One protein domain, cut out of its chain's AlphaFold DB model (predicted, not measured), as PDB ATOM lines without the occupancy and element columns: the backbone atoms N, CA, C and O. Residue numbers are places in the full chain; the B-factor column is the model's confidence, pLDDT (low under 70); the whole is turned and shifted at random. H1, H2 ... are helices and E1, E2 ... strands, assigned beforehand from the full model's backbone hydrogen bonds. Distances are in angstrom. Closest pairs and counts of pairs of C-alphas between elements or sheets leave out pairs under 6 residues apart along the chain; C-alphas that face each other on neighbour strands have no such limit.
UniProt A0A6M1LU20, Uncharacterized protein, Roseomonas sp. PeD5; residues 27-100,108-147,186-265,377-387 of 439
ATOM      1  N   GLU A  27      40.684   0.176 102.842       82.75
ATOM      2  CA  GLU A  27      41.368   1.422 103.142       82.75
ATOM      3  C   GLU A  27      42.423   1.772 102.078       82.75
ATOM      4  O   GLU A  27      42.423   2.881 101.545       82.75
ATOM      5  N   GLN A  28      43.250   0.807 101.672       84.62
ATOM      6  CA  GLN A  28      44.212   0.984 100.582       84.62
ATOM      7  C   GLN A  28      43.522   1.227  99.237       84.62
ATOM      8  O   GLN A  28      43.963   2.088  98.479       84.62
ATOM      9  N   GLN A  29      42.427   0.515  98.944       87.81
ATOM     10  CA  GLN A  29      41.651   0.752  97.719       87.81
ATOM     11  C   GLN A  29      41.060   2.170  97.689       87.81
ATOM     12  O   GLN A  29      41.097   2.832  96.650       87.81
ATOM     13  N   TRP A  30      40.593   2.666  98.839       88.50
ATOM     14  CA  TRP A  30      40.096   4.031  98.993       88.50
ATOM     15  C   TRP A  30      41.224   5.051  98.808       88.50
ATOM     16  O   TRP A  30      41.068   6.020  98.061       88.50
ATOM     17  N   GLY A  31      42.381   4.800  99.430       88.31
ATOM     18  CA  GLY A  31      43.619   5.556  99.240       88.31
ATOM     19  C   GLY A  31      44.014   5.654  97.770       88.31
ATOM     20  O   GLY A  31      44.260   6.744  97.258       88.31
ATOM     21  N   ASP A  32      43.991   4.533  97.053       87.88
ATOM     22  CA  ASP A  32      44.294   4.474  95.625       87.88
ATOM     23  C   ASP A  32      43.287   5.241  94.767       87.88
ATOM     24  O   ASP A  32      43.688   5.944  93.834       87.88
ATOM     25  N   ALA A  33      41.992   5.128  95.071       89.94
ATOM     26  CA  ALA A  33      40.940   5.846  94.361       89.94
ATOM     27  C   ALA A  33      41.101   7.369  94.513       89.94
ATOM     28  O   ALA A  33      41.071   8.089  93.514       89.94
ATOM     29  N   MET A  34      41.348   7.854  95.734       90.38
ATOM     30  CA  MET A  34      41.545   9.284  96.004       90.38
ATOM     31  C   MET A  34      42.883   9.800  95.469       90.38
ATOM     32  O   MET A  34      42.941  10.890  94.900       90.38
ATOM     33  N   ARG A  35      43.948   8.994  95.525       88.44
ATOM     34  CA  ARG A  35      45.255   9.351  94.961       88.44
ATOM     35  C   ARG A  35      45.183   9.615  93.457       88.44
ATOM     36  O   ARG A  35      45.824  10.547  92.983       88.44
ATOM     37  N   ARG A  36      44.370   8.862  92.704       89.12
ATOM     38  CA  ARG A  36      44.130   9.124  91.264       89.12
ATOM     39  C   ARG A  36      43.476  10.482  91.006       89.12
ATOM     40  O   ARG A  36      43.599  11.015  89.907       89.12
ATOM     41  N   LEU A  37      42.804  11.040  92.008       89.19
ATOM     42  CA  LEU A  37      42.223  12.381  91.987       89.19
ATOM     43  C   LEU A  37      43.175  13.447  92.562       89.19
ATOM     44  O   LEU A  37      42.772  14.603  92.692       89.19
ATOM     45  N   ASN A  38      44.426  13.081  92.878       90.62
ATOM     46  CA  ASN A  38      45.403  13.892  93.613       90.62
ATOM     47  C   ASN A  38      44.865  14.361  94.974       90.62
ATOM     48  O   ASN A  38      44.962  15.534  95.335       90.62
ATOM     49  N   MET A  39      44.246  13.437  95.709       91.62
ATOM     50  CA  MET A  39      43.637  13.689  97.010       91.62
ATOM     51  C   MET A  39      44.100  12.665  98.043       91.62
ATOM     52  O   MET A  39      44.396  11.515  97.719       91.62
ATOM     53  N   PHE A  40      44.102  13.086  99.300       91.31
ATOM     54  CA  PHE A  40      44.217  12.212 100.455       91.31
ATOM     55  C   PHE A  40      42.861  11.579 100.754       91.31
ATOM     56  O   PHE A  40      41.833  12.257 100.698       91.31
ATOM     57  N   ALA A  41      42.859  10.288 101.076       90.62
ATOM     58  CA  ALA A  41      41.663   9.558 101.474       90.62
ATOM     59  C   ALA A  41      41.368   9.738 102.963       90.62
ATOM     60  O   ALA A  41      42.248   9.484 103.783       90.62
ATOM     61  N   PHE A  42      40.124  10.080 103.303       89.00
ATOM     62  CA  PHE A  42      39.629  10.050 104.680       89.00
ATOM     63  C   PHE A  42      38.771   8.801 104.872       89.00
ATOM     64  O   PHE A  42      37.648   8.726 104.372       89.00
ATOM     65  N   TYR A  43      39.344   7.807 105.552       82.81
ATOM     66  CA  TYR A  43      38.685   6.553 105.898       82.81
ATOM     67  C   TYR A  43      38.989   6.182 107.369       82.81
ATOM     68  O   TYR A  43      40.166   6.097 107.726       82.81
ATOM     69  N   PRO A  44      37.969   5.965 108.225       79.06
ATOM     70  CA  PRO A  44      36.556   6.226 107.947       79.06
ATOM     71  C   PRO A  44      36.319   7.707 107.603       79.06
ATOM     72  O   PRO A  44      37.149   8.575 107.878       79.06
ATOM     73  N   MET A  45      35.205   7.976 106.928       84.88
ATOM     74  CA  MET A  45      34.841   9.328 106.499       84.88
ATOM     75  C   MET A  45      34.640  10.231 107.728       84.88
ATOM     76  O   MET A  45      34.219   9.754 108.781       84.88
ATOM     77  N   SER A  46      34.931  11.528 107.606       84.25
ATOM     78  CA  SER A  46      34.895  12.469 108.738       84.25
ATOM     79  C   SER A  46      34.083  13.724 108.420       84.25
ATOM     80  O   SER A  46      34.151  14.257 107.314       84.25
ATOM     81  N   GLU A  47      33.319  14.212 109.396       81.44
ATOM     82  CA  GLU A  47      32.593  15.487 109.306       81.44
ATOM     83  C   GLU A  47      33.498  16.699 109.595       81.44
ATOM     84  O   GLU A  47      33.168  17.823 109.222       81.44
ATOM     85  N   ASP A  48      34.660  16.477 110.215       84.88
ATOM     86  CA  ASP A  48      35.484  17.544 110.798       84.88
ATOM     87  C   ASP A  48      36.502  18.148 109.828       84.88
ATOM     88  O   ASP A  48      37.195  19.110 110.175       84.88
ATOM     89  N   VAL A  49      36.617  17.581 108.625       90.56
ATOM     90  CA  VAL A  49      37.580  18.016 107.612       90.56
ATOM     91  C   VAL A  49      36.988  19.156 106.800       90.56
ATOM     92  O   VAL A  49      35.955  19.018 106.134       90.56
ATOM     93  N   ARG A  50      37.683  20.288 106.806       92.56
ATOM     94  CA  ARG A  50      37.273  21.513 106.119       92.56
ATOM     95  C   ARG A  50      38.419  22.144 105.344       92.56
ATOM     96  O   ARG A  50      39.600  21.881 105.564       92.56
ATOM     97  N   VAL A  51      38.048  23.009 104.405       93.31
ATOM     98  CA  VAL A  51      39.008  23.896 103.743       93.31
ATOM     99  C   VAL A  51      39.652  24.799 104.799       93.31
ATOM    100  O   VAL A  51      38.969  25.296 105.690       93.31
ATOM    101  N   GLY A  52      40.967  24.989 104.711       91.50
ATOM    102  CA  GLY A  52      41.765  25.688 105.715       91.50
ATOM    103  C   GLY A  52      42.251  24.795 106.860       91.50
ATOM    104  O   GLY A  52      42.947  25.285 107.743       91.50
ATOM    105  N   ASP A  53      41.942  23.500 106.878       92.38
ATOM    106  CA  ASP A  53      42.614  22.596 107.810       92.38
ATOM    107  C   ASP A  53      44.067  22.366 107.396       92.38
ATOM    108  O   ASP A  53      44.412  22.361 106.212       92.38
ATOM    109  N   VAL A  54      44.922  22.167 108.391       91.38
ATOM    110  CA  VAL A  54      46.354  21.972 108.211       91.38
ATOM    111  C   VAL A  54      46.735  20.629 108.818       91.38
ATOM    112  O   VAL A  54      46.438  20.344 109.982       91.38
ATOM    113  N   PHE A  55      47.394  19.801 108.017       92.75
ATOM    114  CA  PHE A  55      47.791  18.451 108.380       92.75
ATOM    115  C   PHE A  55      49.300  18.284 108.273       92.75
ATOM    116  O   PHE A  55      49.924  18.765 107.330       92.75
ATOM    117  N   LEU A  56      49.878  17.549 109.213       93.56
ATOM    118  CA  LEU A  56      51.207  16.985 109.079       93.56
ATOM    119  C   LEU A  56      51.084  15.667 108.317       93.56
ATOM    120  O   LEU A  56      50.362  14.771 108.749       93.56
ATOM    121  N   HIS A  57      51.784  15.569 107.192       93.88
ATOM    122  CA  HIS A  57      51.843  14.382 106.359       93.88
ATOM    123  C   HIS A  57      53.169  13.645 106.556       93.88
ATOM    124  O   HIS A  57      54.244  14.183 106.283       93.88
ATOM    125  N   VAL A  58      53.084  12.394 107.004       92.56
ATOM    126  CA  VAL A  58      54.217  11.472 107.129       92.56
ATOM    127  C   VAL A  58      53.878  10.219 106.325       92.56
ATOM    128  O   VAL A  58      53.043   9.424 106.757       92.56
ATOM    129  N   PRO A  59      54.486  10.010 105.148       88.19
ATOM    130  CA  PRO A  59      54.121   8.878 104.319       88.19
ATOM    131  C   PRO A  59      54.589   7.551 104.936       88.19
ATOM    132  O   PRO A  59      55.609   7.516 105.645       88.19
ATOM    133  N   PRO A  60      53.881   6.447 104.638       85.12
ATOM    134  CA  PRO A  60      54.256   5.113 105.085       85.12
ATOM    135  C   PRO A  60      55.658   4.710 104.612       85.12
ATOM    136  O   PRO A  60      56.065   4.995 103.484       85.12
ATOM    137  N   ARG A  61      56.401   3.992 105.463       82.69
ATOM    138  CA  ARG A  61      57.774   3.545 105.161       82.69
ATOM    139  C   ARG A  61      57.839   2.533 104.015       82.69
ATOM    140  O   ARG A  61      58.837   2.468 103.306       82.69
ATOM    141  N   ASP A  62      56.794   1.731 103.862       82.62
ATOM    142  CA  ASP A  62      56.667   0.720 102.811       82.62
ATOM    143  C   ASP A  62      56.290   1.318 101.443       82.62
ATOM    144  O   ASP A  62      56.192   0.589 100.458       82.62
ATOM    145  N   GLY A  63      56.091   2.641 101.366       78.12
ATOM    146  CA  GLY A  63      55.673   3.328 100.146       78.12
ATOM    147  C   GLY A  63      54.224   3.042  99.752       78.12
ATOM    148  O   GLY A  63      53.827   3.366  98.627       78.12
ATOM    149  N   SER A  64      53.433   2.439 100.648       75.12
ATOM    150  CA  SER A  64      52.000   2.259 100.437       75.12
ATOM    151  C   SER A  64      51.292   3.616 100.277       75.12
ATOM    152  O   SER A  64      51.814   4.657 100.700       75.12
ATOM    153  N   PRO A  65      50.130   3.656  99.597       66.44
ATOM    154  CA  PRO A  65      49.381   4.893  99.424       66.44
ATOM    155  C   PRO A  65      49.082   5.544 100.783       66.44
ATOM    156  O   PRO A  65      48.634   4.848 101.694       66.44
ATOM    157  N   PRO A  66      49.294   6.863 100.934       64.38
ATOM    158  CA  PRO A  66      48.975   7.547 102.176       64.38
ATOM    159  C   PRO A  66      47.461   7.524 102.401       64.38
ATOM    160  O   PRO A  66      46.687   8.005 101.569       64.38
ATOM    161  N   VAL A  67      47.039   6.963 103.531       65.00
ATOM    162  CA  VAL A  67      45.654   7.037 104.009       65.00
ATOM    163  C   VAL A  67      45.619   7.914 105.251       65.00
ATOM    164  O   VAL A  67      46.535   7.827 106.074       65.00
ATOM    165  N   ALA A  68      44.620   8.799 105.376       59.59
ATOM    166  CA  ALA A  68      44.632   9.860 106.385       59.59
ATOM    167  C   ALA A  68      44.867   9.321 107.797       59.59
ATOM    168  O   ALA A  68      45.701   9.862 108.508       59.59
ATOM    169  N   ARG A  69      44.238   8.197 108.157       63.16
ATOM    170  CA  ARG A  69      44.395   7.560 109.468       63.16
ATOM    171  C   ARG A  69      45.850   7.260 109.853       63.16
ATOM    172  O   ARG A  69      46.173   7.286 111.036       63.16
ATOM    173  N   PHE A  70      46.708   6.960 108.880       57.91
ATOM    174  CA  PHE A  70      48.087   6.518 109.119       57.91
ATOM    175  C   PHE A  70      49.152   7.509 108.665       57.91
ATOM    176  O   PHE A  70      50.314   7.363 109.030       57.91
ATOM    177  N   SER A  71      48.777   8.479 107.836       78.44
ATOM    178  CA  SER A  71      49.734   9.379 107.191       78.44
ATOM    179  C   SER A  71      49.430  10.851 107.399       78.44
ATOM    180  O   SER A  71      50.288  11.661 107.077       78.44
ATOM    181  N   LEU A  72      48.259  11.211 107.934       86.44
ATOM    182  CA  LEU A  72      47.873  12.594 108.186       86.44
ATOM    183  C   LEU A  72      47.451  12.787 109.639       86.44
ATOM    184  O   LEU A  72      46.564  12.103 110.139       86.44
ATOM    185  N   LEU A  73      48.013  13.801 110.286       89.75
ATOM    186  CA  LEU A  73      47.558  14.266 111.593       89.75
ATOM    187  C   LEU A  73      47.162  15.727 111.481       89.75
ATOM    188  O   LEU A  73      47.934  16.546 110.982       89.75
ATOM    189  N   ARG A  74      45.939  16.056 111.898       89.19
ATOM    190  CA  ARG A  74      45.473  17.441 111.916       89.19
ATOM    191  C   ARG A  74      46.240  18.187 112.998       89.19
ATOM    192  O   ARG A  74      46.039  17.926 114.177       89.19
ATOM    193  N   VAL A  75      47.069  19.133 112.581       88.69
ATOM    194  CA  VAL A  75      47.900  19.945 113.480       88.69
ATOM    195  C   VAL A  75      47.253  21.301 113.776       88.69
ATOM    196  O   VAL A  75      47.532  21.917 114.797       88.69
ATOM    197  N   GLY A  76      46.299  21.730 112.938       87.31
ATOM    198  CA  GLY A  76      45.338  22.781 113.273       87.31
ATOM    199  C   GLY A  76      44.528  23.247 112.074       87.31
ATOM    200  O   GLY A  76      44.220  22.461 111.176       87.31
ATOM    201  N   SER A  77      44.108  24.509 112.082       88.38
ATOM    202  CA  SER A  77      43.317  25.094 111.001       88.38
ATOM    203  C   SER A  77      43.392  26.612 111.003       88.38
ATOM    204  O   SER A  77      43.553  27.221 112.060       88.38
ATOM    205  N   PHE A  78      43.195  27.211 109.834       87.44
ATOM    206  CA  PHE A  78      42.933  28.640 109.729       87.44
ATOM    207  C   PHE A  78      41.648  29.018 110.471       87.44
ATOM    208  O   PHE A  78      40.743  28.191 110.652       87.44
ATOM    209  N   HIS A  79      41.560  30.282 110.885       85.88
ATOM    210  CA  HIS A  79      40.342  30.820 111.477       85.88
ATOM    211  C   HIS A  79      39.138  30.576 110.565       85.88
ATOM    212  O   HIS A  79      39.164  30.865 109.369       85.88
ATOM    213  N   HIS A  80      38.067  30.040 111.153       86.31
ATOM    214  CA  HIS A  80      36.878  29.659 110.399       86.31
ATOM    215  C   HIS A  80      36.278  30.846 109.636       86.31
ATOM    216  O   HIS A  80      35.979  30.706 108.453       86.31
ATOM    217  N   ASP A  81      36.187  32.014 110.276       86.38
ATOM    218  CA  ASP A  81      35.649  33.228 109.658       86.38
ATOM    219  C   ASP A  81      36.481  33.705 108.464       86.38
ATOM    220  O   ASP A  81      35.909  34.083 107.449       86.38
ATOM    221  N   ASP A  82      37.813  33.610 108.526       86.94
ATOM    222  CA  ASP A  82      38.687  34.010 107.414       86.94
ATOM    223  C   ASP A  82      38.485  33.112 106.187       86.94
ATOM    224  O   ASP A  82      38.474  33.575 105.043       86.94
ATOM    225  N   VAL A  83      38.307  31.809 106.422       90.38
ATOM    226  CA  VAL A  83      37.996  30.844 105.364       90.38
ATOM    227  C   VAL A  83      36.612  31.128 104.777       90.38
ATOM    228  O   VAL A  83      36.464  31.122 103.553       90.38
ATOM    229  N   LEU A  84      35.608  31.388 105.622       89.94
ATOM    230  CA  LEU A  84      34.249  31.701 105.179       89.94
ATOM    231  C   LEU A  84      34.193  33.010 104.384       89.94
ATOM    232  O   LEU A  84      33.640  32.996 103.289       89.94
ATOM    233  N   ASP A  85      34.832  34.087 104.852       89.62
ATOM    234  CA  ASP A  85      34.912  35.378 104.150       89.62
ATOM    235  C   ASP A  85      35.461  35.184 102.715       89.62
ATOM    236  O   ASP A  85      34.941  35.739 101.741       89.62
ATOM    237  N   LEU A  86      36.496  34.350 102.554       90.94
ATOM    238  CA  LEU A  86      37.064  34.030 101.239       90.94
ATOM    239  C   LEU A  86      36.142  33.166 100.375       90.94
ATOM    240  O   LEU A  86      36.074  33.365  99.158       90.94
ATOM    241  N   LEU A  87      35.454  32.193 100.974       91.94
ATOM    242  CA  LEU A  87      34.489  31.358 100.265       91.94
ATOM    243  C   LEU A  87      33.281  32.185  99.807       91.94
ATOM    244  O   LEU A  87      32.860  32.027  98.663       91.94
ATOM    245  N   GLU A  88      32.769  33.098 100.632       90.06
ATOM    246  CA  GLU A  88      31.649  33.994 100.312       90.06
ATOM    247  C   GLU A  88      32.010  34.925  99.146       90.06
ATOM    248  O   GLU A  88      31.279  35.000  98.153       90.06
ATOM    249  N   ASP A  89      33.189  35.557  99.183       89.50
ATOM    250  CA  ASP A  89      33.694  36.360  98.058       89.50
ATOM    251  C   ASP A  89      33.880  35.516  96.782       89.50
ATOM    252  O   ASP A  89      33.651  35.989  95.666       89.50
ATOM    253  N   GLN A  90      34.259  34.240  96.908       91.25
ATOM    254  CA  GLN A  90      34.340  33.343  95.756       91.25
ATOM    255  C   GLN A  90      32.961  32.978  95.193       91.25
ATOM    256  O   GLN A  90      32.819  32.836  93.976       91.25
ATOM    257  N   GLN A  91      31.965  32.768  96.051       86.94
ATOM    258  CA  GLN A  91      30.648  32.281  95.648       86.94
ATOM    259  C   GLN A  91      29.706  33.381  95.173       86.94
ATOM    260  O   GLN A  91      28.966  33.146  94.220       86.94
ATOM    261  N   SER A  92      29.794  34.582  95.741       85.19
ATOM    262  CA  SER A  92      29.021  35.757  95.308       85.19
ATOM    263  C   SER A  92      29.214  36.100  93.825       85.19
ATOM    264  O   SER A  92      28.328  36.661  93.187       85.19
ATOM    265  N   ARG A  93      30.352  35.709  93.239       82.94
ATOM    266  CA  ARG A  93      30.671  35.922  91.819       82.94
ATOM    267  C   ARG A  93      30.180  34.806  90.897       82.94
ATOM    268  O   ARG A  93      30.403  34.878  89.689       82.94
ATOM    269  N   ARG A  94      29.575  33.743  91.436       78.25
ATOM    270  CA  ARG A  94      29.162  32.571  90.657       78.25
ATOM    271  C   ARG A  94      27.685  32.660  90.278       78.25
ATOM    272  O   ARG A  94      26.854  32.949  91.139       78.25
ATOM    273  N   PRO A  95      27.324  32.332  89.026       75.44
ATOM    274  CA  PRO A  95      25.924  32.219  88.644       75.44
ATOM    275  C   PRO A  95      25.231  31.115  89.453       75.44
ATOM    276  O   PRO A  95      25.854  30.131  89.866       75.44
ATOM    277  N   GLN A  96      23.926  31.276  89.683       69.62
ATOM    278  CA  GLN A  96      23.129  30.248  90.344       69.62
ATOM    279  C   GLN A  96      23.067  28.976  89.495       69.62
ATOM    280  O   GLN A  96      22.701  29.011  88.321       69.62
ATOM    281  N   ILE A  97      23.449  27.849  90.099       67.81
ATOM    282  CA  ILE A  97      23.331  26.537  89.468       67.81
ATOM    283  C   ILE A  97      21.863  26.132  89.538       67.81
ATOM    284  O   ILE A  97      21.241  26.202  90.597       67.81
ATOM    285  N   ARG A  98      21.302  25.704  88.405       68.75
ATOM    286  CA  ARG A  98      19.941  25.173  88.373       68.75
ATOM    287  C   ARG A  98      19.896  23.869  89.190       68.75
ATOM    288  O   ARG A  98      20.717  22.984  88.921       68.75
ATOM    289  N   PRO A  99      18.965  23.720  90.148       64.81
ATOM    290  CA  PRO A  99      18.822  22.473  90.895       64.81
ATOM    291  C   PRO A  99      18.577  21.308  89.926       64.81
ATOM    292  O   PRO A  99      17.982  21.490  88.857       64.81
ATOM    293  N   LEU A 100      19.088  20.115  90.259       61.22
ATOM    294  CA  LEU A 100      18.765  18.924  89.468       61.22
ATOM    295  C   LEU A 100      17.265  18.656  89.579       61.22
ATOM    296  O   LEU A 100      16.670  18.937  90.621       61.22
ATOM    297  N   GLY A 108       7.566   6.655  92.179       54.06
ATOM    298  CA  GLY A 108       7.220   8.067  91.978       54.06
ATOM    299  C   GLY A 108       7.438   8.972  93.197       54.06
ATOM    300  O   GLY A 108       7.306  10.191  93.077       54.06
ATOM    301  N   LYS A 109       7.805   8.409  94.354       55.78
ATOM    302  CA  LYS A 109       8.204   9.166  95.548       55.78
ATOM    303  C   LYS A 109       9.546   9.856  95.313       55.78
ATOM    304  O   LYS A 109      10.392   9.266  94.645       55.78
ATOM    305  N   PRO A 110       9.792  11.046  95.878       53.78
ATOM    306  CA  PRO A 110      11.137  11.608  95.917       53.78
ATOM    307  C   PRO A 110      12.100  10.562  96.479       53.78
ATOM    308  O   PRO A 110      11.862  10.014  97.558       53.78
ATOM    309  N   VAL A 111      13.175  10.247  95.756       55.88
ATOM    310  CA  VAL A 111      14.326   9.613  96.391       55.88
ATOM    311  C   VAL A 111      14.874  10.690  97.304       55.88
ATOM    312  O   VAL A 111      15.464  11.660  96.829       55.88
ATOM    313  N   VAL A 112      14.640  10.538  98.606       50.53
ATOM    314  CA  VAL A 112      15.264  11.360  99.643       50.53
ATOM    315  C   VAL A 112      16.745  10.990  99.655       50.53
ATOM    316  O   VAL A 112      17.209  10.170 100.429       50.53
ATOM    317  N   GLY A 113      17.462  11.493  98.660       47.44
ATOM    318  CA  GLY A 113      18.877  11.285  98.446       47.44
ATOM    319  C   GLY A 113      19.531  12.640  98.428       47.44
ATOM    320  O   GLY A 113      19.717  13.217  97.363       47.44
ATOM    321  N   ALA A 114      19.809  13.159  99.623       44.06
ATOM    322  CA  ALA A 114      20.686  14.300  99.862       44.06
ATOM    323  C   ALA A 114      20.382  15.602  99.078       44.06
ATOM    324  O   ALA A 114      21.232  16.493  98.994       44.06
ATOM    325  N   ALA A 115      19.154  15.765  98.572       45.62
ATOM    326  CA  ALA A 115      18.541  17.077  98.408       45.62
ATOM    327  C   ALA A 115      18.083  17.507  99.802       45.62
ATOM    328  O   ALA A 115      16.944  17.291 100.208       45.62
ATOM    329  N   SER A 116      19.044  17.994 100.578       46.94
ATOM    330  CA  SER A 116      18.788  18.591 101.873       46.94
ATOM    331  C   SER A 116      17.660  19.613 101.739       46.94
ATOM    332  O   SER A 116      17.774  20.609 101.028       46.94
ATOM    333  N   THR A 117      16.560  19.339 102.432       45.69
ATOM    334  CA  THR A 117      15.431  20.245 102.648       45.69
ATOM    335  C   THR A 117      15.799  21.423 103.553       45.69
ATOM    336  O   THR A 117      14.902  22.140 103.995       45.69
ATOM    337  N   ILE A 118      17.094  21.659 103.820       50.44
ATOM    338  CA  ILE A 118      17.585  22.864 104.489       50.44
ATOM    339  C   ILE A 118      17.405  24.036 103.512       50.44
ATOM    340  O   ILE A 118      18.314  24.481 102.815       50.44
ATOM    341  N   SER A 119      16.160  24.487 103.430       52.53
ATOM    342  CA  SER A 119      15.775  25.814 102.963       52.53
ATOM    343  C   SER A 119      16.159  26.880 103.998       52.53
ATOM    344  O   SER A 119      16.373  28.028 103.624       52.53
ATOM    345  N   ASP A 120      16.372  26.471 105.255       55.66
ATOM    346  CA  ASP A 120      16.801  27.316 106.370       55.66
ATOM    347  C   ASP A 120      18.311  27.204 106.616       55.66
ATOM    348  O   ASP A 120      18.770  26.598 107.585       55.66
ATOM    349  N   CYS A 121      19.115  27.781 105.726       66.69
ATOM    350  CA  CYS A 121      20.516  28.021 106.056       66.69
ATOM    351  C   CYS A 121      20.634  29.283 106.899       66.69
ATOM    352  O   CYS A 121      20.229  30.364 106.470       66.69
ATOM    353  N   ALA A 122      21.262  29.163 108.069       69.75
ATOM    354  CA  ALA A 122      21.791  30.343 108.739       69.75
ATOM    355  C   ALA A 122      22.798  31.047 107.810       69.75
ATOM    356  O   ALA A 122      23.434  30.400 106.975       69.75
ATOM    357  N   GLU A 123      22.960  32.360 107.984       65.38
ATOM    358  CA  GLU A 123      23.622  33.282 107.041       65.38
ATOM    359  C   GLU A 123      25.042  32.858 106.606       65.38
ATOM    360  O   GLU A 123      25.509  33.277 105.551       65.38
ATOM    361  N   ARG A 124      25.704  31.965 107.362       74.56
ATOM    362  CA  ARG A 124      27.071  31.477 107.093       74.56
ATOM    363  C   ARG A 124      27.245  29.952 107.112       74.56
ATOM    364  O   ARG A 124      28.359  29.456 107.273       74.56
ATOM    365  N   GLN A 125      26.168  29.181 106.986       78.44
ATOM    366  CA  GLN A 125      26.272  27.721 106.894       78.44
ATOM    367  C   GLN A 125      26.584  27.266 105.466       78.44
ATOM    368  O   GLN A 125      26.029  27.783 104.499       78.44
ATOM    369  N   ILE A 126      27.460  26.262 105.342       78.62
ATOM    370  CA  ILE A 126      27.770  25.621 104.061       78.62
ATOM    371  C   ILE A 126      26.657  24.614 103.751       78.62
ATOM    372  O   ILE A 126      26.586  23.542 104.354       78.62
ATOM    373  N   GLY A 127      25.787  24.967 102.812       73.94
ATOM    374  CA  GLY A 127      24.717  24.113 102.310       73.94
ATOM    375  C   GLY A 127      25.164  23.180 101.180       73.94
ATOM    376  O   GLY A 127      26.253  23.299 100.614       73.94
ATOM    377  N   HIS A 128      24.286  22.252 100.798       78.50
ATOM    378  CA  HIS A 128      24.494  21.400  99.622       78.50
ATOM    379  C   HIS A 128      24.480  22.216  98.325       78.50
ATOM    380  O   HIS A 128      23.919  23.309  98.273       78.50
ATOM    381  N   ALA A 129      25.017  21.653  97.243       75.00
ATOM    382  CA  ALA A 129      25.067  22.316  95.938       75.00
ATOM    383  C   ALA A 129      23.708  22.792  95.400       75.00
ATOM    384  O   ALA A 129      23.651  23.774  94.662       75.00
ATOM    385  N   ASP A 130      22.630  22.122  95.808       70.19
ATOM    386  CA  ASP A 130      21.267  22.389  95.342       70.19
ATOM    387  C   ASP A 130      20.459  23.249  96.327       70.19
ATOM    388  O   ASP A 130      19.288  23.537  96.087       70.19
ATOM    389  N   SER A 131      21.078  23.661  97.434       72.69
ATOM    390  CA  SER A 131      20.443  24.500  98.447       72.69
ATOM    391  C   SER A 131      20.405  25.977  98.032       72.69
ATOM    392  O   SER A 131      21.227  26.450  97.241       72.69
ATOM    393  N   GLY A 132      19.456  26.727  98.602       71.12
ATOM    394  CA  GLY A 132      19.353  28.184  98.443       71.12
ATOM    395  C   GLY A 132      20.380  28.976  99.263       71.12
ATOM    396  O   GLY A 132      20.272  30.195  99.355       71.12
ATOM    397  N   CYS A 133      21.348  28.299  99.880       77.94
ATOM    398  CA  CYS A 133      22.260  28.890 100.849       77.94
ATOM    399  C   CYS A 133      23.287  29.815 100.174       77.94
ATOM    400  O   CYS A 133      23.738  29.511  99.063       77.94
ATOM    401  N   PRO A 134      23.700  30.919 100.834       77.38
ATOM    402  CA  PRO A 134      24.721  31.826 100.300       77.38
ATOM    403  C   PRO A 134      26.049  31.114 100.033       77.38
ATOM    404  O   PRO A 134      26.700  31.349  99.015       77.38
ATOM    405  N   LEU A 135      26.411  30.204 100.939       84.00
ATOM    406  CA  LEU A 135      27.522  29.281 100.803       84.00
ATOM    407  C   LEU A 135      26.989  27.890 100.487       84.00
ATOM    408  O   LEU A 135      26.319  27.269 101.304       84.00
ATOM    409  N   ARG A 136      27.322  27.375  99.309       83.56
ATOM    410  CA  ARG A 136      26.941  26.039  98.852       83.56
ATOM    411  C   ARG A 136      28.125  25.259  98.312       83.56
ATOM    412  O   ARG A 136      29.053  25.822  97.725       83.56
ATOM    413  N   LEU A 137      28.094  23.947  98.475       87.12
ATOM    414  CA  LEU A 137      29.049  23.068  97.813       87.12
ATOM    415  C   LEU A 137      28.895  23.140  96.284       87.12
ATOM    416  O   LEU A 137      27.876  23.557  95.743       87.12
ATOM    417  N   GLN A 138      29.925  22.744  95.553       87.50
ATOM    418  CA  GLN A 138      29.857  22.538  94.108       87.50
ATOM    419  C   GLN A 138      29.630  21.067  93.826       87.50
ATOM    420  O   GLN A 138      30.012  20.216  94.616       87.50
ATOM    421  N   ARG A 139      29.031  20.729  92.690       84.81
ATOM    422  CA  ARG A 139      28.992  19.323  92.289       84.81
ATOM    423  C   ARG A 139      30.366  18.899  91.804       84.81
ATOM    424  O   ARG A 139      30.967  19.592  90.988       84.81
ATOM    425  N   SER A 140      30.834  17.758  92.295       85.19
ATOM    426  CA  SER A 140      32.079  17.172  91.818       85.19
ATOM    427  C   SER A 140      31.941  16.770  90.347       85.19
ATOM    428  O   SER A 140      30.898  16.267  89.923       85.19
ATOM    429  N   ALA A 141      33.018  16.933  89.574       80.88
ATOM    430  CA  ALA A 141      33.108  16.416  88.205       80.88
ATOM    431  C   ALA A 141      32.989  14.882  88.146       80.88
ATOM    432  O   ALA A 141      32.596  14.319  87.127       80.88
ATOM    433  N   VAL A 142      33.310  14.212  89.253       84.00
ATOM    434  CA  VAL A 142      33.067  12.786  89.456       84.00
ATOM    435  C   VAL A 142      31.862  12.694  90.393       84.00
ATOM    436  O   VAL A 142      32.031  12.901  91.588       84.00
ATOM    437  N   PRO A 143      30.636  12.457  89.904       76.94
ATOM    438  CA  PRO A 143      29.443  12.443  90.761       76.94
ATOM    439  C   PRO A 143      29.341  11.176  91.623       76.94
ATOM    440  O   PRO A 143      28.607  11.158  92.612       76.94
ATOM    441  N   ALA A 144      30.063  10.130  91.216       83.62
ATOM    442  CA  ALA A 144      30.020   8.782  91.751       83.62
ATOM    443  C   ALA A 144      31.411   8.140  91.650       83.62
ATOM    444  O   ALA A 144      32.009   8.161  90.571       83.62
ATOM    445  N   LEU A 145      31.918   7.552  92.732       87.75
ATOM    446  CA  LEU A 145      33.234   6.909  92.768       87.75
ATOM    447  C   LEU A 145      33.163   5.561  93.479       87.75
ATOM    448  O   LEU A 145      32.799   5.484  94.649       87.75
ATOM    449  N   THR A 146      33.564   4.495  92.790       89.56
ATOM    450  CA  THR A 146      33.814   3.206  93.442       89.56
ATOM    451  C   THR A 146      35.161   3.271  94.151       89.56
ATOM    452  O   THR A 146      36.201   3.395  93.506       89.56
ATOM    453  N   VAL A 147      35.129   3.193  95.477       86.75
ATOM    454  CA  VAL A 147      36.301   3.344  96.357       86.75
ATOM    455  C   VAL A 147      36.827   2.011  96.869       86.75
ATOM    456  O   VAL A 147      37.960   1.931  97.326       86.75
ATOM    457  N   GLN A 186      30.175  16.132  96.259       91.19
ATOM    458  CA  GLN A 186      30.162  17.583  96.213       91.19
ATOM    459  C   GLN A 186      31.515  18.101  96.701       91.19
ATOM    460  O   GLN A 186      32.162  17.473  97.528       91.19
ATOM    461  N   GLU A 187      31.983  19.225  96.184       92.81
ATOM    462  CA  GLU A 187      33.287  19.784  96.512       92.81
ATOM    463  C   GLU A 187      33.178  21.196  97.080       92.81
ATOM    464  O   GLU A 187      32.395  22.028  96.620       92.81
ATOM    465  N   LEU A 188      34.017  21.481  98.067       92.94
ATOM    466  CA  LEU A 188      34.311  22.830  98.522       92.94
ATOM    467  C   LEU A 188      35.769  23.116  98.200       92.94
ATOM    468  O   LEU A 188      36.642  22.322  98.534       92.94
ATOM    469  N   MET A 189      36.046  24.238  97.545       94.69
ATOM    470  CA  MET A 189      37.408  24.602  97.171       94.69
ATOM    471  C   MET A 189      37.607  26.108  97.271       94.69
ATOM    472  O   MET A 189      36.756  26.866  96.801       94.69
ATOM    473  N   LEU A 190      38.757  26.513  97.806       93.31
ATOM    474  CA  LEU A 190      39.329  27.839  97.599       93.31
ATOM    475  C   LEU A 190      40.260  27.805  96.386       93.31
ATOM    476  O   LEU A 190      41.133  26.935  96.268       93.31
ATOM    477  N   ASP A 191      40.061  28.748  95.468       92.00
ATOM    478  CA  ASP A 191      40.975  28.947  94.349       92.00
ATOM    479  C   ASP A 191      42.388  29.344  94.818       92.00
ATOM    480  O   ASP A 191      42.612  29.724  95.968       92.00
ATOM    481  N   ALA A 192      43.364  29.219  93.915       89.94
ATOM    482  CA  ALA A 192      44.774  29.391  94.264       89.94
ATOM    483  C   ALA A 192      45.081  30.779  94.843       89.94
ATOM    484  O   ALA A 192      45.789  30.880  95.839       89.94
ATOM    485  N   TRP A 193      44.533  31.847  94.259       90.19
ATOM    486  CA  TRP A 193      44.894  33.201  94.671       90.19
ATOM    487  C   TRP A 193      44.276  33.579  96.024       90.19
ATOM    488  O   TRP A 193      44.941  34.239  96.828       90.19
ATOM    489  N   ARG A 194      43.037  33.150  96.313       91.12
ATOM    490  CA  ARG A 194      42.403  33.344  97.631       91.12
ATOM    491  C   ARG A 194      43.108  32.530  98.691       91.12
ATOM    492  O   ARG A 194      43.349  33.024  99.788       91.12
ATOM    493  N   PHE A 195      43.486  31.310  98.342       89.38
ATOM    494  CA  PHE A 195      44.265  30.461  99.217       89.38
ATOM    495  C   PHE A 195      45.641  31.063  99.537       89.38
ATOM    496  O   PHE A 195      46.031  31.121 100.699       89.38
ATOM    497  N   ASP A 196      46.336  31.639  98.554       87.75
ATOM    498  CA  ASP A 196      47.583  32.375  98.798       87.75
ATOM    499  C   ASP A 196      47.375  33.651  99.623       87.75
ATOM    500  O   ASP A 196      48.292  34.109 100.308       87.75
ATOM    501  N   ARG A 197      46.187  34.266  99.559       86.38
ATOM    502  CA  ARG A 197      45.817  35.393 100.430       86.38
ATOM    503  C   ARG A 197      45.643  34.934 101.879       86.38
ATOM    504  O   ARG A 197      46.191  35.584 102.765       86.38
ATOM    505  N   LEU A 198      44.956  33.807 102.090       85.69
ATOM    506  CA  LEU A 198      44.794  33.160 103.397       85.69
ATOM    507  C   LEU A 198      46.158  32.827 104.017       85.69
ATOM    508  O   LEU A 198      46.462  33.240 105.130       85.69
ATOM    509  N   MET A 199      47.026  32.175 103.241       82.19
ATOM    510  CA  MET A 199      48.376  31.776 103.656       82.19
ATOM    511  C   MET A 199      49.275  32.952 104.051       82.19
ATOM    512  O   MET A 199      50.156  32.803 104.895       82.19
ATOM    513  N   ARG A 200      49.081  34.123 103.437       79.50
ATOM    514  CA  ARG A 200      49.850  35.338 103.749       79.50
ATOM    515  C   ARG A 200      49.308  36.108 104.955       79.50
ATOM    516  O   ARG A 200      49.865  37.151 105.279       79.50
ATOM    517  N   GLY A 201      48.223  35.645 105.580       71.62
ATOM    518  CA  GLY A 201      47.530  36.391 106.635       71.62
ATOM    519  C   GLY A 201      46.889  37.690 106.132       71.62
ATOM    520  O   GLY A 201      46.487  38.535 106.924       71.62
ATOM    521  N   ALA A 202      46.759  37.861 104.811       56.78
ATOM    522  CA  ALA A 202      46.188  39.055 104.186       56.78
ATOM    523  C   ALA A 202      44.644  39.070 104.235       56.78
ATOM    524  O   ALA A 202      43.996  39.838 103.523       56.78
ATOM    525  N   THR A 203      44.042  38.177 105.023       54.41
ATOM    526  CA  THR A 203      42.615  38.171 105.368       54.41
ATOM    527  C   THR A 203      42.311  38.985 106.616       54.41
ATOM    528  O   THR A 203      41.145  39.318 106.808       54.41
ATOM    529  N   ALA A 204      43.325  39.335 107.420       52.12
ATOM    530  CA  ALA A 204      43.129  40.101 108.641       52.12
ATOM    531  C   ALA A 204      42.412  41.415 108.312       52.12
ATOM    532  O   ALA A 204      42.939  42.280 107.604       52.12
ATOM    533  N   ARG A 205      41.183  41.547 108.818       57.94
ATOM    534  CA  ARG A 205      40.482  42.827 108.850       57.94
ATOM    535  C   ARG A 205      41.424  43.847 109.500       57.94
ATOM    536  O   ARG A 205      42.133  43.478 110.440       57.94
ATOM    537  N   PRO A 206      41.420  45.118 109.065       55.94
ATOM    538  CA  PRO A 206      42.228  46.160 109.705       55.94
ATOM    539  C   PRO A 206      42.014  46.220 111.231       55.94
ATOM    540  O   PRO A 206      42.915  46.591 111.978       55.94
ATOM    541  N   ASP A 207      40.837  45.774 111.677       58.97
ATOM    542  CA  ASP A 207      40.358  45.824 113.056       58.97
ATOM    543  C   ASP A 207      40.621  44.518 113.832       58.97
ATOM    544  O   ASP A 207      40.557  44.491 115.063       58.97
ATOM    545  N   SER A 208      40.922  43.411 113.141       53.22
ATOM    546  CA  SER A 208      41.344  42.180 113.804       53.22
ATOM    547  C   SER A 208      42.819  42.330 114.145       53.22
ATOM    548  O   SER A 208      43.666  42.109 113.281       53.22
ATOM    549  N   GLN A 209      43.123  42.744 115.381       54.41
ATOM    550  CA  GLN A 209      44.475  42.673 115.953       54.41
ATOM    551  C   GLN A 209      45.159  41.412 115.439       54.41
ATOM    552  O   GLN A 209      44.647  40.339 115.740       54.41
ATOM    553  N   ALA A 210      46.221  41.579 114.641       50.91
ATOM    554  CA  ALA A 210      46.941  40.554 113.886       50.91
ATOM    555  C   ALA A 210      46.860  39.167 114.541       50.91
ATOM    556  O   ALA A 210      47.722  38.778 115.332       50.91
ATOM    557  N   ARG A 211      45.778  38.441 114.250       56.44
ATOM    558  CA  ARG A 211      45.638  37.069 114.704       56.44
ATOM    559  C   ARG A 211      46.541  36.283 113.787       56.44
ATOM    560  O   ARG A 211      46.451  36.417 112.567       56.44
ATOM    561  N   ASP A 212      47.456  35.539 114.393       61.34
ATOM    562  CA  ASP A 212      48.210  34.523 113.680       61.34
ATOM    563  C   ASP A 212      47.198  33.722 112.846       61.34
ATOM    564  O   ASP A 212      46.200  33.256 113.408       61.34
ATOM    565  N   PRO A 213      47.351  33.657 111.510       57.34
ATOM    566  CA  PRO A 213      46.325  33.077 110.649       57.34
ATOM    567  C   PRO A 213      46.049  31.608 110.992       57.34
ATOM    568  O   PRO A 213      44.984  31.085 110.668       57.34
ATOM    569  N   ILE A 214      46.988  30.968 111.688       64.88
ATOM    570  CA  ILE A 214      46.807  29.692 112.357       64.88
ATOM    571  C   ILE A 214      46.606  29.998 113.840       64.88
ATOM    572  O   ILE A 214      47.477  30.575 114.490       64.88
ATOM    573  N   THR A 215      45.453  29.620 114.382       51.97
ATOM    574  CA  THR A 215      45.169  29.748 115.812       51.97
ATOM    575  C   THR A 215      46.225  28.994 116.624       51.97
ATOM    576  O   THR A 215      46.197  27.770 116.629       51.97
ATOM    577  N   ASP A 216      47.123  29.734 117.283       53.06
ATOM    578  CA  ASP A 216      48.039  29.356 118.376       53.06
ATOM    579  C   ASP A 216      49.550  29.421 118.103       53.06
ATOM    580  O   ASP A 216      50.139  28.754 117.255       53.06
ATOM    581  N   VAL A 217      50.215  30.147 119.007       53.81
ATOM    582  CA  VAL A 217      51.672  30.291 119.146       53.81
ATOM    583  C   VAL A 217      52.379  28.941 119.417       53.81
ATOM    584  O   VAL A 217      53.586  28.819 119.208       53.81
ATOM    585  N   VAL A 218      51.634  27.906 119.824       60.16
ATOM    586  CA  VAL A 218      52.130  26.552 120.161       60.16
ATOM    587  C   VAL A 218      52.336  25.673 118.915       60.16
ATOM    588  O   VAL A 218      52.734  24.516 119.017       60.16
ATOM    589  N   TRP A 219      52.122  26.216 117.716       78.19
ATOM    590  CA  TRP A 219      52.212  25.481 116.455       78.19
ATOM    591  C   TRP A 219      53.507  24.679 116.266       78.19
ATOM    592  O   TRP A 219      53.480  23.510 115.892       78.19
ATOM    593  N   ALA A 220      54.657  25.297 116.538       82.62
ATOM    594  CA  ALA A 220      55.950  24.661 116.301       82.62
ATOM    595  C   ALA A 220      56.226  23.510 117.291       82.62
ATOM    596  O   ALA A 220      56.818  22.503 116.908       82.62
ATOM    597  N   GLU A 221      55.756  23.632 118.538       84.94
ATOM    598  CA  GLU A 221      55.776  22.540 119.525       84.94
ATOM    599  C   GLU A 221      54.807  21.423 119.118       84.94
ATOM    600  O   GLU A 221      55.193  20.253 119.117       84.94
ATOM    601  N   ALA A 222      53.583  21.779 118.708       86.62
ATOM    602  CA  ALA A 222      52.586  20.825 118.233       86.62
ATOM    603  C   ALA A 222      53.127  20.002 117.060       86.62
ATOM    604  O   ALA A 222      53.112  18.783 117.133       86.62
ATOM    605  N   LEU A 223      53.736  20.631 116.051       89.50
ATOM    606  CA  LEU A 223      54.338  19.925 114.916       89.50
ATOM    607  C   LEU A 223      55.382  18.876 115.324       89.50
ATOM    608  O   LEU A 223      55.400  17.786 114.758       89.50
ATOM    609  N   VAL A 224      56.259  19.180 116.288       90.69
ATOM    610  CA  VAL A 224      57.284  18.226 116.748       90.69
ATOM    611  C   VAL A 224      56.650  17.090 117.555       90.69
ATOM    612  O   VAL A 224      57.016  15.926 117.372       90.69
ATOM    613  N   ARG A 225      55.690  17.409 118.429       91.00
ATOM    614  CA  ARG A 225      54.935  16.419 119.205       91.00
ATOM    615  C   ARG A 225      54.152  15.475 118.293       91.00
ATOM    616  O   ARG A 225      54.252  14.261 118.443       91.00
ATOM    617  N   ASP A 226      53.436  16.044 117.339       90.44
ATOM    618  CA  ASP A 226      52.536  15.362 116.417       90.44
ATOM    619  C   ASP A 226      53.347  14.546 115.391       90.44
ATOM    620  O   ASP A 226      52.973  13.424 115.044       90.44
ATOM    621  N   LEU A 227      54.539  15.023 114.996       92.50
ATOM    622  CA  LEU A 227      55.511  14.209 114.261       92.50
ATOM    623  C   LEU A 227      55.934  12.989 115.072       92.50
ATOM    624  O   LEU A 227      56.010  11.902 114.514       92.50
ATOM    625  N   ALA A 228      56.227  13.142 116.363       90.31
ATOM    626  CA  ALA A 228      56.622  12.011 117.197       90.31
ATOM    627  C   ALA A 228      55.488  10.991 117.388       90.31
ATOM    628  O   ALA A 228      55.765   9.798 117.515       90.31
ATOM    629  N   GLU A 229      54.233  11.445 117.385       88.81
ATOM    630  CA  GLU A 229      53.054  10.580 117.421       88.81
ATOM    631  C   GLU A 229      52.865   9.810 116.106       88.81
ATOM    632  O   GLU A 229      52.749   8.586 116.129       88.81
ATOM    633  N   LEU A 230      52.910  10.492 114.958       85.06
ATOM    634  CA  LEU A 230      52.805   9.841 113.646       85.06
ATOM    635  C   LEU A 230      54.003   8.938 113.337       85.06
ATOM    636  O   LEU A 230      53.864   7.884 112.720       85.06
ATOM    637  N   ALA A 231      55.196   9.344 113.759       84.88
ATOM    638  CA  ALA A 231      56.439   8.621 113.541       84.88
ATOM    639  C   ALA A 231      56.689   7.549 114.615       84.88
ATOM    640  O   ALA A 231      57.846   7.222 114.885       84.88
ATOM    641  N   GLN A 232      55.651   6.982 115.241       81.81
ATOM    642  CA  GLN A 232      55.808   5.822 116.123       81.81
ATOM    643  C   GLN A 232      56.552   4.696 115.377       81.81
ATOM    644  O   GLN A 232      56.093   4.178 114.363       81.81
ATOM    645  N   GLY A 233      57.758   4.356 115.852       82.31
ATOM    646  CA  GLY A 233      58.670   3.414 115.184       82.31
ATOM    647  C   GLY A 233      59.670   4.033 114.191       82.31
ATOM    648  O   GLY A 233      60.448   3.297 113.585       82.31
ATOM    649  N   ARG A 234      59.681   5.365 114.046       90.75
ATOM    650  CA  ARG A 234      60.591   6.168 113.203       90.75
ATOM    651  C   ARG A 234      61.223   7.351 113.971       90.75
ATOM    652  O   ARG A 234      61.099   8.509 113.555       90.75
ATOM    653  N   PRO A 235      61.910   7.115 115.109       93.06
ATOM    654  CA  PRO A 235      62.500   8.185 115.928       93.06
ATOM    655  C   PRO A 235      63.553   9.022 115.182       93.06
ATOM    656  O   PRO A 235      63.852  10.151 115.576       93.06
ATOM    657  N   GLU A 236      64.118   8.497 114.094       94.94
ATOM    658  CA  GLU A 236      65.025   9.220 113.210       94.94
ATOM    659  C   GLU A 236      64.385  10.451 112.559       94.94
ATOM    660  O   GLU A 236      65.098  11.426 112.332       94.94
ATOM    661  N   LEU A 237      63.068  10.456 112.311       95.31
ATOM    662  CA  LEU A 237      62.379  11.623 111.749       95.31
ATOM    663  C   LEU A 237      62.299  12.770 112.753       95.31
ATOM    664  O   LEU A 237      62.577  13.914 112.405       95.31
ATOM    665  N   VAL A 238      61.980  12.462 114.011       95.38
ATOM    666  CA  VAL A 238      61.971  13.454 115.098       95.38
ATOM    667  C   VAL A 238      63.376  14.016 115.295       95.38
ATOM    668  O   VAL A 238      63.558  15.226 115.401       95.38
ATOM    669  N   ARG A 239      64.396  13.147 115.261       95.94
ATOM    670  CA  ARG A 239      65.800  13.567 115.320       95.94
ATOM    671  C   ARG A 239      66.177  14.475 114.145       95.94
ATOM    672  O   ARG A 239      66.817  15.498 114.371       95.94
ATOM    673  N   ALA A 240      65.769  14.134 112.923       96.06
ATOM    674  CA  ALA A 240      66.004  14.954 111.736       96.06
ATOM    675  C   ALA A 240      65.322  16.328 111.852       96.06
ATOM    676  O   ALA A 240      65.964  17.351 111.622       96.06
ATOM    677  N   ALA A 241      64.061  16.372 112.295       95.12
ATOM    678  CA  ALA A 241      63.346  17.619 112.546       95.12
ATOM    679  C   ALA A 241      64.072  18.499 113.568       95.12
ATOM    680  O   ALA A 241      64.375  19.657 113.286       95.12
ATOM    681  N   CYS A 242      64.447  17.935 114.712       95.88
ATOM    682  CA  CYS A 242      65.100  18.686 115.774       95.88
ATOM    683  C   CYS A 242      66.523  19.141 115.430       95.88
ATOM    684  O   CYS A 242      66.928  20.229 115.830       95.88
ATOM    685  N   HIS A 243      67.285  18.362 114.662       95.44
ATOM    686  CA  HIS A 243      68.615  18.771 114.200       95.44
ATOM    687  C   HIS A 243      68.598  19.665 112.960       95.44
ATOM    688  O   HIS A 243      69.670  20.012 112.471       95.44
ATOM    689  N   GLY A 244      67.424  20.039 112.445       93.06
ATOM    690  CA  GLY A 244      67.349  20.876 111.254       93.06
ATOM    691  C   GLY A 244      67.738  20.161 109.956       93.06
ATOM    692  O   GLY A 244      68.104  20.817 108.985       93.06
ATOM    693  N   ASP A 245      67.682  18.827 109.911       95.69
ATOM    694  CA  ASP A 245      67.994  18.034 108.715       95.69
ATOM    695  C   ASP A 245      66.803  18.032 107.740       95.69
ATOM    696  O   ASP A 245      66.061  17.056 107.587       95.69
ATOM    697  N   SER A 246      66.586  19.187 107.110       92.88
ATOM    698  CA  SER A 246      65.508  19.406 106.142       92.88
ATOM    699  C   SER A 246      65.654  18.530 104.899       92.88
ATOM    700  O   SER A 246      64.650  18.095 104.338       92.88
ATOM    701  N   ALA A 247      66.888  18.205 104.499       93.88
ATOM    702  CA  ALA A 247      67.165  17.317 103.376       93.88
ATOM    703  C   ALA A 247      66.657  15.895 103.648       93.88
ATOM    704  O   ALA A 247      66.002  15.301 102.788       93.88
ATOM    705  N   ARG A 248      66.893  15.361 104.855       95.44
ATOM    706  CA  ARG A 248      66.356  14.056 105.257       95.44
ATOM    707  C   ARG A 248      64.834  14.060 105.304       95.44
ATOM    708  O   ARG A 248      64.225  13.144 104.761       95.44
ATOM    709  N   LEU A 249      64.219  15.073 105.915       94.75
ATOM    710  CA  LEU A 249      62.756  15.166 105.971       94.75
ATOM    711  C   LEU A 249      62.126  15.272 104.577       94.75
ATOM    712  O   LEU A 249      61.125  14.609 104.318       94.75
ATOM    713  N   ALA A 250      62.735  16.038 103.668       92.88
ATOM    714  CA  ALA A 250      62.289  16.144 102.282       92.88
ATOM    715  C   ALA A 250      62.437  14.814 101.523       92.88
ATOM    716  O   ALA A 250      61.533  14.423 100.786       92.88
ATOM    717  N   ALA A 251      63.535  14.078 101.735       93.12
ATOM    718  CA  ALA A 251      63.724  12.749 101.148       93.12
ATOM    719  C   ALA A 251      62.658  11.745 101.625       93.12
ATOM    720  O   ALA A 251      62.195  10.910 100.851       93.12
ATOM    721  N   GLU A 252      62.232  11.870 102.882       93.25
ATOM    722  CA  GLU A 252      61.161  11.075 103.493       93.25
ATOM    723  C   GLU A 252      59.761  11.661 103.228       93.25
ATOM    724  O   GLU A 252      58.777  11.106 103.716       93.25
ATOM    725  N   ARG A 253      59.661  12.762 102.462       93.19
ATOM    726  CA  ARG A 253      58.417  13.479 102.123       93.19
ATOM    727  C   ARG A 253      57.563  13.833 103.350       93.19
ATOM    728  O   ARG A 253      56.337  13.734 103.312       93.19
ATOM    729  N   VAL A 254      58.223  14.227 104.441       94.38
ATOM    730  CA  VAL A 254      57.562  14.772 105.632       94.38
ATOM    731  C   VAL A 254      57.218  16.231 105.370       94.38
ATOM    732  O   VAL A 254      58.096  17.095 105.296       94.38
ATOM    733  N   GLU A 255      55.930  16.499 105.215       94.25
ATOM    734  CA  GLU A 255      55.434  17.773 104.704       94.25
ATOM    735  C   GLU A 255      54.229  18.244 105.517       94.25
ATOM    736  O   GLU A 255      53.481  17.442 106.073       94.25
ATOM    737  N   VAL A 256      54.021  19.554 105.581       93.00
ATOM    738  CA  VAL A 256      52.792  20.145 106.103       93.00
ATOM    739  C   VAL A 256      51.915  20.538 104.925       93.00
ATOM    740  O   VAL A 256      52.327  21.247 104.005       93.00
ATOM    741  N   VAL A 257      50.688  20.043 104.967       93.56
ATOM    742  CA  VAL A 257      49.710  20.109 103.894       93.56
ATOM    743  C   VAL A 257      48.549  20.969 104.359       93.56
ATOM    744  O   VAL A 257      47.908  20.674 105.367       93.56
ATOM    745  N   VAL A 258      48.231  22.008 103.595       92.94
ATOM    746  CA  VAL A 258      47.067  22.852 103.875       92.94
ATOM    747  C   VAL A 258      45.944  22.529 102.905       92.94
ATOM    748  O   VAL A 258      46.075  22.683 101.691       92.94
ATOM    749  N   ILE A 259      44.809  22.105 103.441       94.94
ATOM    750  CA  ILE A 259      43.662  21.685 102.652       94.94
ATOM    751  C   ILE A 259      43.003  22.897 102.004       94.94
ATOM    752  O   ILE A 259      42.420  23.745 102.675       94.94
ATOM    753  N   ASN A 260      43.043  22.960 100.676       95.56
ATOM    754  CA  ASN A 260      42.347  23.993  99.909       95.56
ATOM    755  C   ASN A 260      41.115  23.448  99.170       95.56
ATOM    756  O   ASN A 260      40.341  24.231  98.620       95.56
ATOM    757  N   ARG A 261      40.936  22.121  99.138       95.44
ATOM    758  CA  ARG A 261      39.806  21.431  98.510       95.44
ATOM    759  C   ARG A 261      39.360  20.256  99.373       95.44
ATOM    760  O   ARG A 261      40.184  19.434  99.747       95.44
ATOM    761  N   VAL A 262      38.063  20.120  99.606       94.88
ATOM    762  CA  VAL A 262      37.464  18.944 100.251       94.88
ATOM    763  C   VAL A 262      36.369  18.400  99.347       94.88
ATOM    764  O   VAL A 262      35.577  19.171  98.806       94.88
ATOM    765  N   VAL A 263      36.342  17.082  99.165       94.44
ATOM    766  CA  VAL A 263      35.228  16.380  98.525       94.44
ATOM    767  C   VAL A 263      34.425  15.698  99.616       94.44
ATOM    768  O   VAL A 263      34.938  14.877 100.378       94.44
ATOM    769  N   TYR A 264      33.152  16.054  99.658       92.69
ATOM    770  CA  TYR A 264      32.151  15.496 100.533       92.69
ATOM    771  C   TYR A 264      31.255  14.530  99.768       92.69
ATOM    772  O   TYR A 264      30.959  14.732  98.589       92.69
ATOM    773  N   ALA A 265      30.781  13.503 100.453       90.38
ATOM    774  CA  ALA A 265      29.751  12.608  99.970       90.38
ATOM    775  C   ALA A 265      28.428  12.904 100.661       90.38
ATOM    776  O   ALA A 265      28.388  13.128 101.870       90.38
ATOM    777  N   SER A 377      45.217  19.251  98.488       92.56
ATOM    778  CA  SER A 377      46.029  20.429  98.728       92.56
ATOM    779  C   SER A 377      46.777  20.808  97.461       92.56
ATOM    780  O   SER A 377      47.271  19.952  96.729       92.56
ATOM    781  N   ARG A 378      46.872  22.112  97.213       87.38
ATOM    782  CA  ARG A 378      47.765  22.695  96.206       87.38
ATOM    783  C   ARG A 378      49.102  23.139  96.786       87.38
ATOM    784  O   ARG A 378      49.980  23.529  96.025       87.38
ATOM    785  N   ARG A 379      49.241  23.119  98.111       85.38
ATOM    786  CA  ARG A 379      50.416  23.615  98.815       85.38
ATOM    787  C   ARG A 379      50.864  22.603  99.850       85.38
ATOM    788  O   ARG A 379      50.171  22.328 100.832       85.38
ATOM    789  N   SER A 380      52.039  22.070  99.581       89.81
ATOM    790  CA  SER A 380      52.785  21.239 100.499       89.81
ATOM    791  C   SER A 380      54.118  21.920 100.738       89.81
ATOM    792  O   SER A 380      54.753  22.376  99.785       89.81
ATOM    793  N   GLU A 381      54.516  22.054 101.993       91.06
ATOM    794  CA  GLU A 381      55.789  22.664 102.357       91.06
ATOM    795  C   GLU A 381      56.516  21.793 103.374       91.06
ATOM    796  O   GLU A 381      55.903  21.051 104.141       91.06
ATOM    797  N   GLY A 382      57.844  21.890 103.395       91.06
ATOM    798  CA  GLY A 382      58.650  21.153 104.361       91.06
ATOM    799  C   GLY A 382      58.328  21.558 105.801       91.06
ATOM    800  O   GLY A 382      58.034  22.721 106.087       91.06
ATOM    801  N   LEU A 383      58.449  20.599 106.722       92.12
ATOM    802  CA  LEU A 383      58.162  20.789 108.147       92.12
ATOM    803  C   LEU A 383      58.828  22.041 108.742       92.12
ATOM    804  O   LEU A 383      58.166  22.821 109.417       92.12
ATOM    805  N   HIS A 384      60.117  22.270 108.465       90.44
ATOM    806  CA  HIS A 384      60.862  23.407 109.027       90.44
ATOM    807  C   HIS A 384      60.342  24.773 108.572       90.44
ATOM    808  O   HIS A 384      60.387  25.726 109.350       90.44
ATOM    809  N   VAL A 385      59.798  24.864 107.351       88.00
ATOM    810  CA  VAL A 385      59.149  26.088 106.850       88.00
ATOM    811  C   VAL A 385      57.940  26.414 107.726       88.00
ATOM    812  O   VAL A 385      57.774  27.547 108.171       88.00
ATOM    813  N   TRP A 386      57.152  25.397 108.075       88.12
ATOM    814  CA  TRP A 386      55.993  25.546 108.955       88.12
ATOM    815  C   TRP A 386      56.333  25.693 110.432       88.12
ATOM    816  O   TRP A 386      55.589  26.353 111.151       88.12
ATOM    817  N   MET A 387      57.454  25.141 110.895       88.19
ATOM    818  CA  MET A 387      57.951  25.405 112.247       88.19
ATOM    819  C   MET A 387      58.333  26.879 112.412       88.19
ATOM    820  O   MET A 387      58.086  27.461 113.466       88.19
TER     821      MET A 387
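Overview. This is residues 27 to 100, 108 to 147, 186 to 265 and 377 to 387 of the 439 residues of an uncharacterized protein of Roseomonas sp. PeD5 (UniProt A0A6M1LU20). A small twisted sheet, E3 E2 E6 E8, has H5 over one face, with H6 and H7 beyond at one end of a flat body; E6 runs on into E7, which with E5 makes a two-stranded ribbon toward the other end, where residues 108 to 113 stick out from an unnamed stretch. H3 and H4 lie along one side of the body, H1, E1 and E4 at the opposite side. The printed part has 205 residues, with eight named helices and eight named strands in the order H1 E1 E2 H2 E3 H3 E4 E5 H4 H5 H6 H7 E6 E7 E8 H8; both sheets are antiparallel and the class is mixed. It is compact, with a radius of gyration of the C-alphas of 18.8 A and spans of 62 by 47 by 23 A.

Arrangement. Start at H1, residues 27 to 35; its closest C-alpha pairs are Gly 31 and Ala 41, 5.0 A, to E1, residues 40 to 46, and Trp 30 and Val 147, 4.7 A, to E4, residues 144 to 147. E1 and E4 pair with no named strand. Next look at E2, residues 53 to 57, between E3, residues 72 to 77, and E6, residues 255 to 258: N 73 and O 56 are 3.0 A apart, N 55 and O 257 2.8 A. E8, residues 379 to 382, is the edge strand beside E6, with N 256 and O 381 at 2.8 A. H2, residues 68 to 71, only grazes this sheet. H3, residues 80 to 92, and H4, residues 192 to 199, only just touch, with 3 pairs of C-alphas within 8 A, the closest Leu 86 and Arg 194, 6.5 A. E5, residues 186 to 189, is antiparallel to E7, residues 261 to 265, with N 188 and O 262 at 2.9 A. H5, residues 219 to 230, makes two layers, a helix on one face of a sheet, at a height over the sheet of 8.9 A. H5 and H6, residues 235 to 242, form a hairpin at a shallow tilt of 12 degrees, closest at C-alphas 228 and 238, 5.9 A. H6 and H7, residues 246 to 251, form another, at a steep tilt of 40 degrees. H8, residues 383 to 387, touches H5 at C-alphas 387 and 220, 4.6 A. Every O i to N i+4 pair is within hydrogen-bond range in the named helices but H2, too short for one.

Along the chain. Find C-alpha 27 at (41.368, 1.422, 103.142), where H1 begins. H3 measures 18.1 A, H5 15.9 A, E3 13.6 A and E7 13.5 A. H8 ends at C-alpha 387, (57.951, 25.405, 112.247).

Size, cuts and confidence. The C-alphas farthest apart, Gly 108 and His 243, are 66.2 A apart. The cuts leave C-alpha gaps of 16.0 A from 100 to 108, 15.5 A from 147 to 186 and 18.1 A from 265 to 377. H4 to H5 is a long link. Residues 65 to 70, 96 to 100, 108 to 123 and 202 to 218 have pLDDT under 70.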